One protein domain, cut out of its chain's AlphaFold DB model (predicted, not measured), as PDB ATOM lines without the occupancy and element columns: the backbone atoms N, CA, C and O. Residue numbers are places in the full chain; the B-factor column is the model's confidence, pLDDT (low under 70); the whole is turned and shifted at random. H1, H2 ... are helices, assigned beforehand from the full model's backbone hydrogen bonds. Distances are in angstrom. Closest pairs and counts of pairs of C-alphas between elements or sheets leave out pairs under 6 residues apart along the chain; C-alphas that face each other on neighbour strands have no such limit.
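AT A GLANCE: This is residues 2 to 45 of the 106 residues of an uncharacterized protein of Streblomastix strix (UniProt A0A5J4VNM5). The printed part makes a wide, open U: the short helix H1 at one end, a long looped stretch, residues 9 to 29, as the base, and the longer helix H2 as the other arm. Residues 34 to 45, of which 34 to 43 belong to H2, stick out free. The 44 printed residues have two named helices, H1 then H2, and no named strand; the class is all helix, though these hold only 21 residues, under half. The whole is loose and elongated, with a radius of gyration of the C-alphas of 12.3 A and spans of 35 by 22 by 14 A.

HOW THE PARTS SIT: H1, residues 2 to 8, and H2, residues 30 to 43, are apart. Between them, residues 20 to 21 pair briefly with residues 26 to 27, antiparallel. In both helices every O i to N i+4 pair is within hydrogen-bond range.

IN THESE COORDINATES: H1 begins at C-alpha 2 (232.778, 152.839, 336.813). H2 measures 20.1 A from C-alpha 30 to C-alpha 43 (241.496, 133.608, 333.748).

THE WHOLE: The C-alphas farthest apart, of Asp 12 and Gly 45, are 36.1 A apart. The printed part has no cut; the 21-residue link is long. Residue 2 is under pLDDT 70.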
ATOM      1  N   VAL A   2     232.848 151.889 337.952       63.28
ATOM      2  CA  VAL A   2     232.778 152.839 336.813       63.28
ATOM      3  C   VAL A   2     233.469 154.172 337.117       63.28
ATOM      4  O   VAL A   2     234.291 154.613 336.327       63.28
ATOM      5  N   GLN A   3     233.214 154.772 338.285       70.12
ATOM      6  CA  GLN A   3     233.876 156.023 338.686       70.12
ATOM      7  C   GLN A   3     235.397 155.865 338.784       70.12
ATOM      8  O   GLN A   3     236.144 156.673 338.251       70.12
ATOM      9  N   SER A   4     235.858 154.756 339.366       75.81
ATOM     10  CA  SER A   4     237.281 154.409 339.431       75.81
ATOM     11  C   SER A   4     237.916 154.297 338.039       75.81
ATOM     12  O   SER A   4     239.038 154.745 337.845       75.81
ATOM     13  N   TRP A   5     237.201 153.745 337.053       71.94
ATOM     14  CA  TRP A   5     237.674 153.659 335.669       71.94
ATOM     15  C   TRP A   5     237.670 155.016 334.951       71.94
ATOM     16  O   TRP A   5     238.615 155.321 334.230       71.94
ATOM     17  N   ILE A   6     236.653 155.855 335.182       71.19
ATOM     18  CA  ILE A   6     236.586 157.217 334.629       71.19
ATOM     19  C   ILE A   6     237.753 158.065 335.147       71.19
ATOM     20  O   ILE A   6     238.377 158.767 334.360       71.19
ATOM     21  N   VAL A   7     238.095 157.953 336.435       74.88
ATOM     22  CA  VAL A   7     239.244 158.651 337.041       74.88
ATOM     23  C   VAL A   7     240.579 158.207 336.430       74.88
ATOM     24  O   VAL A   7     241.501 159.010 336.324       74.88
ATOM     25  N   LEU A   8     240.687 156.947 335.997       72.31
ATOM     26  CA  LEU A   8     241.870 156.432 335.298       72.31
ATOM     27  C   LEU A   8     241.950 156.883 333.833       72.31
ATOM     28  O   LEU A   8     243.019 156.783 333.224       72.31
ATOM     29  N   LYS A   9     240.847 157.370 333.247       71.44
ATOM     30  CA  LYS A   9     240.878 157.994 331.924       71.44
ATOM     31  C   LYS A   9     241.624 159.320 332.071       71.44
ATOM     32  O   LYS A   9     241.262 160.155 332.898       71.44
ATOM     33  N   LYS A  10     242.687 159.524 331.288       71.38
ATOM     34  CA  LYS A  10     243.393 160.811 331.297       71.38
ATOM     35  C   LYS A  10     242.412 161.909 330.885       71.38
ATOM     36  O   LYS A  10     241.555 161.670 330.034       71.38
ATOM     37  N   LYS A  11     242.553 163.110 331.460       70.88
ATOM     38  CA  LYS A  11     241.732 164.277 331.079       70.88
ATOM     39  C   LYS A  11     241.748 164.505 329.561       70.88
ATOM     40  O   LYS A  11     240.702 164.768 328.982       70.88
ATOM     41  N   ASP A  12     242.896 164.282 328.926       71.25
ATOM     42  CA  ASP A  12     243.096 164.454 327.481       71.25
ATOM     43  C   ASP A  12     242.393 163.390 326.618       71.25
ATOM     44  O   ASP A  12     242.328 163.527 325.401       71.25
ATOM     45  N   ASP A  13     241.863 162.324 327.230       77.19
ATOM     46  CA  ASP A  13     241.136 161.252 326.543       77.19
ATOM     47  C   ASP A  13     239.609 161.358 326.735       77.19
ATOM     48  O   ASP A  13     238.859 160.444 326.366       77.19
ATOM     49  N   LEU A  14     239.116 162.437 327.354       77.75
ATOM     50  CA  LEU A  14     237.686 162.638 327.618       77.75
ATOM     51  C   LEU A  14     236.875 162.831 326.328       77.75
ATOM     52  O   LEU A  14     235.755 162.332 326.249       77.75
ATOM     53  N   ASP A  15     237.462 163.469 325.314       84.50
ATOM     54  CA  ASP A  15     236.880 163.652 323.975       84.50
ATOM     55  C   ASP A  15     236.963 162.379 323.105       84.50
ATOM     56  O   ASP A  15     236.345 162.292 322.043       84.50
ATOM     57  N   LYS A  16     237.724 161.369 323.543       86.62
ATOM     58  CA  LYS A  16     237.946 160.131 322.790       86.62
ATOM     59  C   LYS A  16     236.830 159.108 323.010       86.62
ATOM     60  O   LYS A  16     236.231 159.054 324.093       86.62
ATOM     61  N   PRO A  17     236.615 158.196 322.036       86.44
ATOM     62  CA  PRO A  17     235.666 157.094 322.169       86.44
ATOM     63  C   PRO A  17     235.843 156.302 323.470       86.44
ATOM     64  O   PRO A  17     236.943 156.205 324.014       86.44
ATOM     65  N   LEU A  18     234.760 155.683 323.951       81.19
ATOM     66  CA  LEU A  18     234.734 154.972 325.236       81.19
ATOM     67  C   LEU A  18     235.888 153.963 325.384       81.19
ATOM     68  O   LEU A  18     236.537 153.907 326.423       81.19
ATOM     69  N   TRP A  19     236.189 153.219 324.320       85.44
ATOM     70  CA  TRP A  19     237.240 152.198 324.297       85.44
ATOM     71  C   TRP A  19     238.525 152.686 323.621       85.44
ATOM     72  O   TRP A  19     239.096 151.991 322.774       85.44
ATOM     73  N   TRP A  20     238.963 153.898 323.959       88.38
ATOM     74  CA  TRP A  20     240.202 154.480 323.453       88.38
ATOM     75  C   TRP A  20     241.443 153.777 324.008       88.38
ATOM     76  O   TRP A  20     241.544 153.503 325.204       88.38
ATOM     77  N   ARG A  21     242.411 153.489 323.134       86.69
ATOM     78  CA  ARG A  21     243.699 152.903 323.518       86.69
ATOM     79  C   ARG A  21     244.785 153.953 323.394       86.69
ATOM     80  O   ARG A  21     245.343 154.120 322.312       86.69
ATOM     81  N   VAL A  22     245.127 154.575 324.520       81.38
ATOM     82  CA  VAL A  22     246.136 155.644 324.625       81.38
ATOM     83  C   VAL A  22     247.453 155.253 323.951       81.38
ATOM     84  O   VAL A  22     247.955 155.987 323.110       81.38
ATOM     85  N   LYS A  23     247.961 154.044 324.231       83.88
ATOM     86  CA  LYS A  23     249.228 153.541 323.666       83.88
ATOM     87  C   LYS A  23     249.239 153.478 322.136       83.88
ATOM     88  O   LYS A  23     250.281 153.668 321.527       83.88
ATOM     89  N   ASN A  24     248.092 153.182 321.526       84.94
ATOM     90  CA  ASN A  24     247.983 152.969 320.081       84.94
ATOM     91  C   ASN A  24     247.291 154.139 319.368       84.94
ATOM     92  O   ASN A  24     247.022 154.021 318.175       84.94
ATOM     93  N   MET A  25     246.922 155.188 320.114       87.19
ATOM     94  CA  MET A  25     246.156 156.350 319.657       87.19
ATOM     95  C   MET A  25     244.981 155.985 318.738       87.19
ATOM     96  O   MET A  25     244.768 156.596 317.694       87.19
ATOM     97  N   LYS A  26     244.221 154.942 319.102       91.00
ATOM     98  CA  LYS A  26     243.061 154.494 318.318       91.00
ATOM     99  C   LYS A  26     241.974 153.856 319.164       91.00
ATOM    100  O   LYS A  26     242.243 153.254 320.209       91.00
ATOM    101  N   ALA A  27     240.747 153.896 318.652       91.31
ATOM    102  CA  ALA A  27     239.638 153.137 319.211       91.31
ATOM    103  C   ALA A  27     239.932 151.624 319.190       91.31
ATOM    104  O   ALA A  27     240.690 151.098 318.360       91.31
ATOM    105  N   SER A  28     239.365 150.909 320.155       92.44
ATOM    106  CA  SER A  28     239.402 149.448 320.172       92.44
ATOM    107  C   SER A  28     238.486 148.896 319.089       92.44
ATOM    108  O   SER A  28     237.343 149.330 318.967       92.44
ATOM    109  N   SER A  29     238.989 147.934 318.315       92.38
ATOM    110  CA  SER A  29     238.162 147.194 317.365       92.38
ATOM    111  C   SER A  29     237.371 146.102 318.083       92.38
ATOM    112  O   SER A  29     237.697 145.725 319.217       92.38
ATOM    113  N   TYR A  30     236.359 145.567 317.403       90.19
ATOM    114  CA  TYR A  30     235.576 144.440 317.896       90.19
ATOM    115  C   TYR A  30     236.463 143.232 318.238       90.19
ATOM    116  O   TYR A  30     236.358 142.669 319.325       90.19
ATOM    117  N   GLU A  31     237.397 142.878 317.359       91.06
ATOM    118  CA  GLU A  31     238.297 141.728 317.500       91.06
ATOM    119  C   GLU A  31     239.202 141.888 318.719       91.06
ATOM    120  O   GLU A  31     239.455 140.928 319.446       91.06
ATOM    121  N   TYR A  32     239.685 143.110 318.960       91.56
ATOM    122  CA  TYR A  32     240.509 143.405 320.125       91.56
ATOM    123  C   TYR A  32     239.718 143.229 321.424       91.56
ATOM    124  O   TYR A  32     240.189 142.562 322.345       91.56
ATOM    125  N   LEU A  33     238.506 143.791 321.489       90.88
ATOM    126  CA  LEU A  33     237.639 143.661 322.660       90.88
ATOM    127  C   LEU A  33     237.219 142.205 322.886       90.88
ATOM    128  O   LEU A  33     237.270 141.725 324.014       90.88
ATOM    129  N   SER A  34     236.887 141.479 321.818       88.81
ATOM    130  CA  SER A  34     236.560 140.054 321.875       88.81
ATOM    131  C   SER A  34     237.718 139.240 322.464       88.81
ATOM    132  O   SER A  34     237.529 138.504 323.433       88.81
ATOM    133  N   LYS A  35     238.953 139.448 321.980       90.19
ATOM    134  CA  LYS A  35     240.156 138.809 322.543       90.19
ATOM    135  C   LYS A  35     240.350 139.141 324.025       90.19
ATOM    136  O   LYS A  35     240.628 138.238 324.810       90.19
ATOM    137  N   ALA A  36     240.167 140.401 324.423       91.12
ATOM    138  CA  ALA A  36     240.277 140.809 325.823       91.12
ATOM    139  C   ALA A  36     239.241 140.100 326.716       91.12
ATOM    140  O   ALA A  36     239.589 139.588 327.779       91.12
ATOM    141  N   VAL A  37     237.989 139.991 326.259       89.31
ATOM    142  CA  VAL A  37     236.939 139.233 326.960       89.31
ATOM    143  C   VAL A  37     237.321 137.756 327.086       89.31
ATOM    144  O   VAL A  37     237.176 137.183 328.163       89.31
ATOM    145  N   HIS A  38     237.865 137.144 326.032       88.25
ATOM    146  CA  HIS A  38     238.326 135.754 326.074       88.25
ATOM    147  C   HIS A  38     239.470 135.522 327.074       88.25
ATOM    148  O   HIS A  38     239.489 134.472 327.721       88.25
ATOM    149  N   LEU A  39     240.382 136.484 327.244       91.38
ATOM    150  CA  LEU A  39     241.453 136.406 328.245       91.38
ATOM    151  C   LEU A  39     240.887 136.418 329.666       91.38
ATOM    152  O   LEU A  39     241.182 135.514 330.443       91.38
ATOM    153  N   VAL A  40     240.020 137.385 329.983       90.75
ATOM    154  CA  VAL A  40     239.372 137.478 331.305       90.75
ATOM    155  C   VAL A  40     238.547 136.230 331.590       90.75
ATOM    156  O   VAL A  40     238.633 135.650 332.669       90.75
ATOM    157  N   LYS A  41     237.781 135.775 330.597       88.06
ATOM    158  CA  LYS A  41     236.983 134.556 330.689       88.06
ATOM    159  C   LYS A  41     237.858 133.335 331.016       88.06
ATOM    160  O   LYS A  41     237.482 132.536 331.870       88.06
ATOM    161  N   SER A  42     239.000 133.190 330.342       86.44
ATOM    162  CA  SER A  42     239.939 132.086 330.585       86.44
ATOM    163  C   SER A  42     240.552 132.172 331.982       86.44
ATOM    164  O   SER A  42     240.603 131.169 332.683       86.44
ATOM    165  N   ALA A  43     240.947 133.372 332.414       90.38
ATOM    166  CA  ALA A  43     241.496 133.608 333.748       90.38
ATOM    167  C   ALA A  43     240.482 133.318 334.870       90.38
ATOM    168  O   ALA A  43     240.858 132.848 335.936       90.38
ATOM    169  N   ALA A  44     239.190 133.542 334.615       89.00
ATOM    170  CA  ALA A  44     238.104 133.214 335.536       89.00
ATOM    171  C   ALA A  44     237.729 131.716 335.551       89.00
ATOM    172  O   ALA A  44     236.757 131.342 336.203       89.00
ATOM    173  N   GLY A  45     238.434 130.861 334.799       88.75
ATOM    174  CA  GLY A  45     238.166 129.420 334.738       88.75
ATOM    175  C   GLY A  45     236.862 129.046 334.026       88.75
ATOM    176  O   GLY A  45     236.397 127.913 334.141       88.75
TER     177      GLY A  45